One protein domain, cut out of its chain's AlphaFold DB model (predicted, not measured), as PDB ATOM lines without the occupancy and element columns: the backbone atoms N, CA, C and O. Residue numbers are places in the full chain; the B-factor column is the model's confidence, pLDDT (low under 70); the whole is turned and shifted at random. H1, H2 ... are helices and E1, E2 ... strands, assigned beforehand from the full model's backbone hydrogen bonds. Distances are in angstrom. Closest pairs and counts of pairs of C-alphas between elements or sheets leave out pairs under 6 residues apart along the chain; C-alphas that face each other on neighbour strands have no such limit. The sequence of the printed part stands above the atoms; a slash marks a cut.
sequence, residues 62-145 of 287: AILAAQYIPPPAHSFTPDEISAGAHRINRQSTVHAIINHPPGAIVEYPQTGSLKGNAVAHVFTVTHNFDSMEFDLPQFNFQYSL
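What this domain is: This is residues 62 to 145 of the 287 residues of an uncharacterized protein of Suillus luteus UH-Slu-Lm8-n1 (UniProt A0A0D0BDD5). With little regular structure, this elongated domain has a ribbon of two parallel strands, E1 and E2, in its middle, long loops about it, and short helices H1 and H2 toward opposite ends. Residues 128 to 133 stick out. The 84 printed residues, 23 in named elements, run H1 H2 E1 E2 H3, mixed class; the whole is only just loose, close to compact, radius of gyration of the C-alphas 14.5 A, spans 40 by 26 by 22 A.

How they stand to each other: Start at H1, residues 62 to 65, apart from H2, residues 78 to 82. Residues 74 to 75 pair antiparallel with 96 to 97 of E1, residues 96 to 100. E2, residues 119 to 123, is parallel to E1 at 19 degrees; find N 98 and O 120 2.8 A apart, within hydrogen-bond range. The closest C-alphas of E2 and H3, residues 137 to 140, are Phe 123 and Pro 137, 6.4 A apart. H2 has its O i to N i+4 pair within hydrogen-bond range; H1 and H3 are too short for one.

Where its parts are: Find C-alpha 62 at (149.977, 146.031, 190.852), where H1 begins; H1 spans 5.1 A, H2 6.1 A, E1 13.4 A, E2 12.9 A. H3 spans 5.0 A, ending at C-alpha 140, (159.235, 147.588, 184.518).

The domain as a whole: The farthest C-alphas, Leu 114 and Asp 130, are 43.3 A apart. The printed part has no cut; its four links are long. Look for pLDDT under 70 at residues 62 to 63, 65 to 66, 128 to 134 and 144.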
ATOM      1  N   ALA A  62     149.646 144.798 191.567       65.19
ATOM      2  CA  ALA A  62     149.977 146.031 190.852       65.19
ATOM      3  C   ALA A  62     150.185 147.240 191.787       65.19
ATOM      4  O   ALA A  62     151.079 148.053 191.560       65.19
ATOM      5  N   ILE A  63     149.392 147.350 192.858       69.19
ATOM      6  CA  ILE A  63     149.501 148.421 193.861       69.19
ATOM      7  C   ILE A  63     150.776 148.235 194.684       69.19
ATOM      8  O   ILE A  63     151.509 149.198 194.897       69.19
ATOM      9  N   LEU A  64     151.070 146.999 195.098       71.81
ATOM     10  CA  LEU A  64     152.303 146.680 195.823       71.81
ATOM     11  C   LEU A  64     153.546 146.940 194.962       71.81
ATOM     12  O   LEU A  64     154.492 147.578 195.424       71.81
ATOM     13  N   ALA A  65     153.522 146.528 193.693       67.75
ATOM     14  CA  ALA A  65     154.613 146.779 192.754       67.75
ATOM     15  C   ALA A  65     154.844 148.284 192.521       67.75
ATOM     16  O   ALA A  65     155.988 148.719 192.397       67.75
ATOM     17  N   ALA A  66     153.780 149.095 192.534       69.62
ATOM     18  CA  ALA A  66     153.863 150.549 192.395       69.62
ATOM     19  C   ALA A  66     154.417 151.279 193.636       69.62
ATOM     20  O   ALA A  66     154.733 152.466 193.546       69.62
ATOM     21  N   GLN A  67     154.519 150.612 194.789       81.44
ATOM     22  CA  GLN A  67     155.091 151.177 196.020       81.44
ATOM     23  C   GLN A  67     156.573 150.834 196.205       81.44
ATOM     24  O   GLN A  67     157.186 151.243 197.192       81.44
ATOM     25  N   TYR A  68     157.167 150.096 195.268       88.00
ATOM     26  CA  TYR A  68     158.561 149.700 195.362       88.00
ATOM     27  C   TYR A  68     159.502 150.915 195.299       88.00
ATOM     28  O   TYR A  68     159.565 151.635 194.301       88.00
ATOM     29  N   ILE A  69     160.276 151.118 196.370       89.94
ATOM     30  CA  ILE A  69     161.353 152.110 196.430       89.94
ATOM     31  C   ILE A  69     162.682 151.366 196.254       89.94
ATOM     32  O   ILE A  69     163.058 150.587 197.133       89.94
ATOM     33  N   PRO A  70     163.410 151.581 195.146       91.12
ATOM     34  CA  PRO A  70     164.671 150.895 194.927       91.12
ATOM     35  C   PRO A  70     165.733 151.350 195.933       91.12
ATOM     36  O   PRO A  70     165.802 152.546 196.243       91.12
ATOM     37  N   PRO A  71     166.605 150.437 196.400       92.94
ATOM     38  CA  PRO A  71     167.756 150.835 197.191       92.94
ATOM     39  C   PRO A  71     168.694 151.723 196.353       92.94
ATOM     40  O   PRO A  71     168.697 151.624 195.119       92.94
ATOM     41  N   PRO A  72     169.511 152.573 196.997       94.06
ATOM     42  CA  PRO A  72     170.536 153.335 196.299       94.06
ATOM     43  C   PRO A  72     171.508 152.429 195.532       94.06
ATOM     44  O   PRO A  72     171.847 151.334 195.982       94.06
ATOM     45  N   ALA A  73     171.990 152.913 194.389       96.62
ATOM     46  CA  ALA A  73     172.963 152.210 193.568       96.62
ATOM     47  C   ALA A  73     174.266 151.961 194.320       96.62
ATOM     48  O   ALA A  73     174.859 152.871 194.901       96.62
ATOM     49  N   HIS A  74     174.731 150.720 194.239       96.31
ATOM     50  CA  HIS A  74     176.010 150.309 194.779       96.31
ATOM     51  C   HIS A  74     177.109 150.606 193.759       96.31
ATOM     52  O   HIS A  74     177.085 150.080 192.645       96.31
ATOM     53  N   SER A  75     178.057 151.472 194.115       97.81
ATOM     54  CA  SER A  75     179.252 151.707 193.303       97.81
ATOM     55  C   SER A  75     180.191 150.514 193.379       97.81
ATOM     56  O   SER A  75     180.453 150.021 194.471       97.81
ATOM     57  N   PHE A  76     180.738 150.107 192.234       97.75
ATOM     58  CA  PHE A  76     181.716 149.026 192.206       97.75
ATOM     59  C   PHE A  76     182.981 149.415 192.973       97.75
ATOM     60  O   PHE A  76     183.534 150.504 192.798       97.75
ATOM     61  N   THR A  77     183.455 148.493 193.799       97.81
ATOM     62  CA  THR A  77     184.731 148.589 194.501       97.81
ATOM     63  C   THR A  77     185.913 148.431 193.531       97.81
ATOM     64  O   THR A  77     185.759 147.870 192.441       97.81
ATOM     65  N   PRO A  78     187.127 148.888 193.895       98.25
ATOM     66  CA  PRO A  78     188.316 148.692 193.063       98.25
ATOM     67  C   PRO A  78     188.582 147.220 192.716       98.25
ATOM     68  O   PRO A  78     188.957 146.918 191.582       98.25
ATOM     69  N   ASP A  79     188.326 146.307 193.656       98.31
ATOM     70  CA  ASP A  79     188.511 144.868 193.460       98.31
ATOM     71  C   ASP A  79     187.521 144.323 192.425       98.31
ATOM     72  O   ASP A  79     187.922 143.649 191.476       98.31
ATOM     73  N   GLU A  80     186.242 144.697 192.516       97.69
ATOM     74  CA  GLU A  80     185.222 144.347 191.519       97.69
ATOM     75  C   GLU A  80     185.528 144.935 190.137       97.69
ATOM     76  O   GLU A  80     185.316 144.287 189.108       97.69
ATOM     77  N   ILE A  81     186.060 146.160 190.093       97.81
ATOM     78  CA  ILE A  81     186.500 146.790 188.846       97.81
ATOM     79  C   ILE A  81     187.645 145.983 188.231       97.81
ATOM     80  O   ILE A  81     187.589 145.678 187.037       97.81
ATOM     81  N   SER A  82     188.635 145.589 189.039       97.69
ATOM     82  CA  SER A  82     189.780 144.782 188.603       97.69
ATOM     83  C   SER A  82     189.365 143.390 188.108       97.69
ATOM     84  O   SER A  82     189.876 142.920 187.091       97.69
ATOM     85  N   ALA A  83     188.356 142.785 188.742       96.88
ATOM     86  CA  ALA A  83     187.732 141.533 188.317       96.88
ATOM     87  C   ALA A  83     186.832 141.696 187.076       96.88
ATOM     88  O   ALA A  83     186.371 140.714 186.496       96.88
ATOM     89  N   GLY A  84     186.574 142.932 186.640       96.19
ATOM     90  CA  GLY A  84     185.742 143.232 185.481       96.19
ATOM     91  C   GLY A  84     184.237 143.145 185.737       96.19
ATOM     92  O   GLY A  84     183.480 143.166 184.770       96.19
ATOM     93  N   ALA A  85     183.787 143.109 186.996       96.69
ATOM     94  CA  ALA A  85     182.368 143.010 187.358       96.69
ATOM     95  C   ALA A  85     181.539 144.215 186.878       96.69
ATOM     96  O   ALA A  85     180.353 144.096 186.618       96.69
ATOM     97  N   HIS A  86     182.175 145.368 186.683       97.69
ATOM     98  CA  HIS A  86     181.558 146.591 186.163       97.69
ATOM     99  C   HIS A  86     181.330 146.590 184.632       97.69
ATOM    100  O   HIS A  86     180.836 147.569 184.060       97.69
ATOM    101  N   ARG A  87     181.737 145.534 183.917       97.12
ATOM    102  CA  ARG A  87     181.666 145.474 182.449       97.12
ATOM    103  C   ARG A  87     180.296 144.979 182.003       97.12
ATOM    104  O   ARG A  87     179.900 143.869 182.328       97.12
ATOM    105  N   ILE A  88     179.612 145.745 181.152       95.19
ATOM    106  CA  ILE A  88     178.408 145.250 180.463       95.19
ATOM    107  C   ILE A  88     178.822 144.299 179.342       95.19
ATOM    108  O   ILE A  88     178.276 143.215 179.191       95.19
ATOM    109  N   ASN A  89     179.783 144.720 178.523       94.38
ATOM    110  CA  ASN A  89     180.334 143.939 177.420       94.38
ATOM    111  C   ASN A  89     181.815 144.316 177.235       94.38
ATOM    112  O   ASN A  89     182.431 144.934 178.105       94.38
ATOM    113  N   ARG A  90     182.422 143.943 176.103       93.69
ATOM    114  CA  ARG A  90     183.844 144.229 175.850       93.69
ATOM    115  C   ARG A  90     184.167 145.725 175.729       93.69
ATOM    116  O   ARG A  90     185.312 146.080 175.978       93.69
ATOM    117  N   GLN A  91     183.196 146.553 175.348       93.88
ATOM    118  CA  GLN A  91     183.366 147.964 174.983       93.88
ATOM    119  C   GLN A  91     182.709 148.945 175.962       93.88
ATOM    120  O   GLN A  91     183.070 150.116 175.964       93.88
ATOM    121  N   SER A  92     181.733 148.507 176.760       94.44
ATOM    122  CA  SER A  92     180.990 149.388 177.667       94.44
ATOM    123  C   SER A  92     181.005 148.895 179.106       94.44
ATOM    124  O   SER A  92     180.861 147.699 179.372       94.44
ATOM    125  N   THR A  93     181.090 149.853 180.019       97.19
ATOM    126  CA  THR A  93     181.156 149.666 181.467       97.19
ATOM    127  C   THR A  93     180.099 150.512 182.173       97.19
ATOM    128  O   THR A  93     179.506 151.418 181.582       97.19
ATOM    129  N   VAL A  94     179.848 150.197 183.438       97.62
ATOM    130  CA  VAL A  94     178.979 150.949 184.352       97.62
ATOM    131  C   VAL A  94     179.746 151.324 185.611       97.62
ATOM    132  O   VAL A  94     180.804 150.773 185.891       97.62
ATOM    133  N   HIS A  95     179.227 152.300 186.348       98.00
ATOM    134  CA  HIS A  95     179.858 152.843 187.554       98.00
ATOM    135  C   HIS A  95     179.188 152.332 188.827       98.00
ATOM    136  O   HIS A  95     179.826 152.235 189.874       98.00
ATOM    137  N   ALA A  96     177.900 152.010 188.741       97.88
ATOM    138  CA  ALA A  96     177.134 151.465 189.845       97.88
ATOM    139  C   ALA A  96     176.073 150.488 189.334       97.88
ATOM    140  O   ALA A  96     175.743 150.483 188.143       97.88
ATOM    141  N   ILE A  97     175.542 149.678 190.242       97.62
ATOM    142  CA  ILE A  97     174.537 148.658 189.962       97.62
ATOM    143  C   ILE A  97     173.425 148.686 191.013       97.62
ATOM    144  O   ILE A  97     173.663 148.956 192.191       97.62
ATOM    145  N   ILE A  98     172.202 148.405 190.574       96.94
ATOM    146  CA  ILE A  98     171.034 148.149 191.415       96.94
ATOM    147  C   ILE A  98     170.427 146.827 190.955       96.94
ATOM    148  O   ILE A  98     170.120 146.664 189.773       96.94
ATOM    149  N   ASN A  99     170.229 145.908 191.897       95.69
ATOM    150  CA  ASN A  99     169.486 144.675 191.667       95.69
ATOM    151  C   ASN A  99     168.054 144.855 192.171       95.69
ATOM    152  O   ASN A  99     167.836 145.264 193.312       95.69
ATOM    153  N   HIS A 100     167.089 144.559 191.313       93.81
ATOM    154  CA  HIS A 100     165.666 144.660 191.586       93.81
ATOM    155  C   HIS A 100     165.066 143.266 191.789       93.81
ATOM    156  O   HIS A 100     165.383 142.360 191.009       93.81
ATOM    157  N   PRO A 101     164.190 143.085 192.794       91.62
ATOM    158  CA  PRO A 101     163.507 141.814 192.996       91.62
ATOM    159  C   PRO A 101     162.529 141.511 191.841       91.62
ATOM    160  O   PRO A 101     162.171 142.419 191.081       91.62
ATOM    161  N   PRO A 102     162.076 140.249 191.697       87.50
ATOM    162  CA  PRO A 102     161.047 139.882 190.724       87.50
ATOM    163  C   PRO A 102     159.791 140.754 190.851       87.50
ATOM    164  O   PRO A 102     159.349 141.053 191.960       87.50
ATOM    165  N   GLY A 103     159.226 141.175 189.716       85.94
ATOM    166  CA  GLY A 103     158.015 142.007 189.668       85.94
ATOM    167  C   GLY A 103     158.194 143.474 190.086       85.94
ATOM    168  O   GLY A 103     157.216 144.218 190.117       85.94
ATOM    169  N   ALA A 104     159.414 143.921 190.402       89.56
ATOM    170  CA  ALA A 104     159.662 145.315 190.754       89.56
ATOM    171  C   ALA A 104     159.390 146.260 189.575       89.56
ATOM    172  O   ALA A 104     159.942 146.072 188.489       89.56
ATOM    173  N   ILE A 105     158.623 147.324 189.826       88.75
ATOM    174  CA  ILE A 105     158.403 148.429 188.887       88.75
ATOM    175  C   ILE A 105     159.191 149.641 189.382       88.75
ATOM    176  O   ILE A 105     159.070 150.060 190.531       88.75
ATOM    177  N   VAL A 106     160.027 150.206 188.514       88.69
ATOM    178  CA  VAL A 106     160.899 151.340 188.817       88.69
ATOM    179  C   VAL A 106     160.370 152.582 188.118       88.69
ATOM    180  O   VAL A 106     160.502 152.757 186.903       88.69
ATOM    181  N   GLU A 107     159.787 153.475 188.911       84.25
ATOM    182  CA  GLU A 107     159.235 154.726 188.397       84.25
ATOM    183  C   GLU A 107     160.272 155.827 188.221       84.25
ATOM    184  O   GLU A 107     160.084 156.635 187.329       84.25
ATOM    185  N   TYR A 108     161.335 155.848 189.037       84.88
ATOM    186  CA  TYR A 108     162.413 156.850 189.064       84.88
ATOM    187  C   TYR A 108     163.780 156.136 189.146       84.88
ATOM    188  O   TYR A 108     164.343 156.036 190.239       84.88
ATOM    189  N   PRO A 109     164.322 155.550 188.051       89.31
ATOM    190  CA  PRO A 109     165.578 154.834 188.111       89.31
ATOM    191  C   PRO A 109     166.698 155.821 188.417       89.31
ATOM    192  O   PRO A 109     166.772 156.920 187.860       89.31
ATOM    193  N   GLN A 110     167.582 155.403 189.314       91.88
ATOM    194  CA  GLN A 110     168.776 156.155 189.634       91.88
ATOM    195  C   GLN A 110     169.654 156.331 188.392       91.88
ATOM    196  O   GLN A 110     169.950 155.390 187.665       91.88
ATOM    197  N   THR A 111     170.137 157.542 188.174       91.31
ATOM    198  CA  THR A 111     171.086 157.863 187.112       91.31
ATOM    199  C   THR A 111     172.463 158.172 187.692       91.31
ATOM    200  O   THR A 111     172.657 158.257 188.908       91.31
ATOM    201  N   GLY A 112     173.463 158.291 186.821       91.69
ATOM    202  CA  GLY A 112     174.795 158.709 187.235       91.69
ATOM    203  C   GLY A 112     174.804 160.153 187.738       91.69
ATOM    204  O   GLY A 112     174.190 161.029 187.139       91.69
ATOM    205  N   SER A 113     175.544 160.415 188.816       88.25
ATOM    206  CA  SER A 113     175.708 161.761 189.389       88.25
ATOM    207  C   SER A 113     176.499 162.727 188.503       88.25
ATOM    208  O   SER A 113     176.365 163.940 188.639       88.25
ATOM    209  N   LEU A 114     177.324 162.202 187.593       90.88
ATOM    210  CA  LEU A 114     178.155 162.972 186.673       90.88
ATOM    211  C   LEU A 114     177.870 162.558 185.231       90.88
ATOM    212  O   LEU A 114     177.459 161.431 184.950       90.88
ATOM    213  N   LYS A 115     178.149 163.462 184.291       89.31
ATOM    214  CA  LYS A 115     178.067 163.157 182.861       89.31
ATOM    215  C   LYS A 115     179.001 161.990 182.524       89.31
ATOM    216  O   LYS A 115     180.199 162.070 182.764       89.31
ATOM    217  N   GLY A 116     178.447 160.935 181.930       90.81
ATOM    218  CA  GLY A 116     179.183 159.713 181.588       90.81
ATOM    219  C   GLY A 116     179.103 158.614 182.650       90.81
ATOM    220  O   GLY A 116     179.363 157.457 182.324       90.81
ATOM    221  N   ASN A 117     178.656 158.928 183.872       94.44
ATOM    222  CA  ASN A 117     178.364 157.900 184.862       94.44
ATOM    223  C   ASN A 117     177.108 157.133 184.432       94.44
ATOM    224  O   ASN A 117     176.052 157.717 184.189       94.44
ATOM    225  N   ALA A 118     177.230 155.813 184.359       95.19
ATOM    226  CA  ALA A 118     176.144 154.911 183.999       95.19
ATOM    227  C   ALA A 118     175.813 153.994 185.178       95.19
ATOM    228  O   ALA A 118     176.723 153.473 185.826       95.19
ATOM    229  N   VAL A 119     174.522 153.790 185.434       96.44
ATOM    230  CA  VAL A 119     174.007 152.891 186.473       96.44
ATOM    231  C   VAL A 119     173.311 151.717 185.791       96.44
ATOM    232  O   VAL A 119     172.476 151.916 184.910       96.44
ATOM    233  N   ALA A 120     173.680 150.493 186.165       96.06
ATOM    234  CA  ALA A 120     173.008 149.286 185.706       96.06
ATOM    235  C   ALA A 120     171.804 148.980 186.601       96.06
ATOM    236  O   ALA A 120     171.964 148.782 187.801       96.06
ATOM    237  N   HIS A 121     170.619 148.882 186.004       94.94
ATOM    238  CA  HIS A 121     169.422 148.363 186.658       94.94
ATOM    239  C   HIS A 121     169.200 146.923 186.206       94.94
ATOM    240  O   HIS A 121     168.901 146.677 185.036       94.94
ATOM    241  N   VAL A 122     169.386 145.975 187.119       94.44
ATOM    242  CA  VAL A 122     169.285 144.541 186.848       94.44
ATOM    243  C   VAL A 122     168.000 144.017 187.467       94.44
ATOM    244  O   VAL A 122     167.805 144.126 188.671       94.44
ATOM    245  N   PHE A 123     167.125 143.450 186.644       92.31
ATOM    246  CA  PHE A 123     165.870 142.854 187.092       92.31
ATOM    247  C   PHE A 123     165.992 141.342 187.075       92.31
ATOM    248  O   PHE A 123     166.419 140.762 186.073       92.31
ATOM    249  N   THR A 124     165.583 140.704 188.165       89.56
ATOM    250  CA  THR A 124     165.391 139.259 188.168       89.56
ATOM    251  C   THR A 124     164.169 138.917 187.321       89.56
ATOM    252  O   THR A 124     163.064 139.367 187.610       89.56
ATOM    253  N   VAL A 125     164.378 138.116 186.278       85.06
ATOM    254  CA  VAL A 125     163.304 137.572 185.442       85.06
ATOM    255  C   VAL A 125     163.031 136.152 185.912       85.06
ATOM    256  O   VAL A 125     163.911 135.293 185.847       85.06
ATOM    257  N   THR A 126     161.824 135.905 186.401       79.25
ATOM    258  CA  THR A 126     161.355 134.555 186.709       79.25
ATOM    259  C   THR A 126     160.757 133.945 185.452       79.25
ATOM    260  O   THR A 126     159.900 134.545 184.813       79.25
ATOM    261  N   HIS A 127     161.208 132.748 185.079       70.50
ATOM    262  CA  HIS A 127     160.520 131.980 184.049       70.50
ATOM    263  C   HIS A 127     159.242 131.428 184.674       70.50
ATOM    264  O   HIS A 127     159.311 130.523 185.508       70.50
ATOM    265  N   ASN A 128     158.086 131.972 184.305       64.50
ATOM    266  CA  ASN A 128     156.836 131.350 184.699       64.50
ATOM    267  C   ASN A 128     156.662 130.094 183.834       64.50
ATOM    268  O   ASN A 128     156.554 130.185 182.618       64.50
ATOM    269  N   PHE A 129     156.749 128.905 184.431       52.56
ATOM    270  CA  PHE A 129     156.728 127.646 183.673       52.56
ATOM    271  C   PHE A 129     155.415 127.433 182.903       52.56
ATOM    272  O   PHE A 129     155.423 126.735 181.891       52.56
ATOM    273  N   ASP A 130     154.336 128.093 183.330       61.09
ATOM    274  CA  ASP A 130     153.001 127.947 182.747       61.09
ATOM    275  C   ASP A 130     152.712 128.925 181.594       61.09
ATOM    276  O   ASP A 130     151.775 128.711 180.825       61.09
ATOM    277  N   SER A 131     153.530 129.968 181.407       61.62
ATOM    278  CA  SER A 131     153.399 130.908 180.289       61.62
ATOM    279  C   SER A 131     154.730 131.067 179.565       61.62
ATOM    280  O   SER A 131     155.715 131.491 180.156       61.62
ATOM    281  N   MET A 132     154.763 130.842 178.248       59.00
ATOM    282  CA  MET A 132     155.935 131.169 177.409       59.00
ATOM    283  C   MET A 132     156.249 132.679 177.334       59.00
ATOM    284  O   MET A 132     157.122 133.107 176.578       59.00
ATOM    285  N   GLU A 133     155.520 133.496 178.089       66.81
ATOM    286  CA  GLU A 133     155.725 134.923 178.203       66.81
ATOM    287  C   GLU A 133     156.797 135.195 179.263       66.81
ATOM    288  O   GLU A 133     156.630 134.907 180.446       66.81
ATOM    289  N   PHE A 134     157.938 135.712 178.814       66.69
ATOM    290  CA  PHE A 134     158.944 136.254 179.716       66.69
ATOM    291  C   PHE A 134     158.474 137.620 180.199       66.69
ATOM    292  O   PHE A 134     158.137 138.469 179.371       66.69
ATOM    293  N   ASP A 135     158.566 137.869 181.504       72.25
ATOM    294  CA  ASP A 135     158.488 139.228 182.029       72.25
ATOM    295  C   ASP A 135     159.569 140.064 181.341       72.25
ATOM    296  O   ASP A 135     160.767 139.824 181.514       72.25
ATOM    297  N   LEU A 136     159.159 141.016 180.502       78.31
ATOM    298  CA  LEU A 136     160.089 141.874 179.780       78.31
ATOM    299  C   LEU A 136     160.446 143.066 180.674       78.31
ATOM    300  O   LEU A 136     159.617 143.967 180.824       78.31
ATOM    301  N   PRO A 137     161.692 143.172 181.185       80.25
ATOM    302  CA  PRO A 137     162.066 144.241 182.116       80.25
ATOM    303  C   PRO A 137     161.908 145.648 181.537       80.25
ATOM    304  O   PRO A 137     161.865 146.627 182.270       80.25
ATOM    305  N   GLN A 138     161.805 145.769 180.211       79.69
ATOM    306  CA  GLN A 138     161.518 147.037 179.543       79.69
ATOM    307  C   GLN A 138     160.181 147.656 179.986       79.69
ATOM    308  O   GLN A 138     160.046 148.873 179.932       79.69
ATOM    309  N   PHE A 139     159.215 146.839 180.420       80.81
ATOM    310  CA  PHE A 139     157.919 147.298 180.929       80.81
ATOM    311  C   PHE A 139     157.947 147.617 182.425       80.81
ATOM    312  O   PHE A 139     157.019 148.230 182.938       80.81
ATOM    313  N   ASN A 140     159.044 147.284 183.105       81.31
ATOM    314  CA  ASN A 140     159.235 147.588 184.518       81.31
ATOM    315  C   ASN A 140     159.758 149.015 184.735       81.31
ATOM    316  O   ASN A 140     160.044 149.396 185.865       81.31
ATOM    317  N   PHE A 141     159.889 149.812 183.672       80.56
ATOM    318  CA  PHE A 141     160.206 151.232 183.751       80.56
ATOM    319  C   PHE A 141     158.969 152.061 183.422       80.56
ATOM    320  O   PHE A 141     158.387 151.914 182.350       80.56
ATOM    321  N   GLN A 142     158.613 152.997 184.299       75.12
ATOM    322  CA  GLN A 142     157.447 153.865 184.083       75.12
ATOM    323  C   GLN A 142     157.758 155.130 183.252       75.12
ATOM    324  O   GLN A 142     156.882 155.962 183.012       75.12
ATOM    325  N   TYR A 143     158.994 155.296 182.772       72.19
ATOM    326  CA  TYR A 143     159.351 156.427 181.915       72.19
ATOM    327  C   TYR A 143     158.887 156.243 180.478       72.19
ATOM    328  O   TYR A 143     158.970 155.164 179.896       72.19
ATOM    329  N   SER A 144     158.514 157.361 179.856       68.44
ATOM    330  CA  SER A 144     158.333 157.420 178.409       68.44
ATOM    331  C   SER A 144     159.674 157.192 177.703       68.44
ATOM    332  O   SER A 144     160.522 158.088 177.631       68.44
ATOM    333  N   LEU A 145     159.860 155.983 177.178       74.94
ATOM    334  CA  LEU A 145     161.003 155.646 176.339       74.94
ATOM    335  C   LEU A 145     160.883 156.357 174.983       74.94
ATOM    336  O   LEU A 145     159.821 156.402 174.364       74.94
TER     337      LEU A 145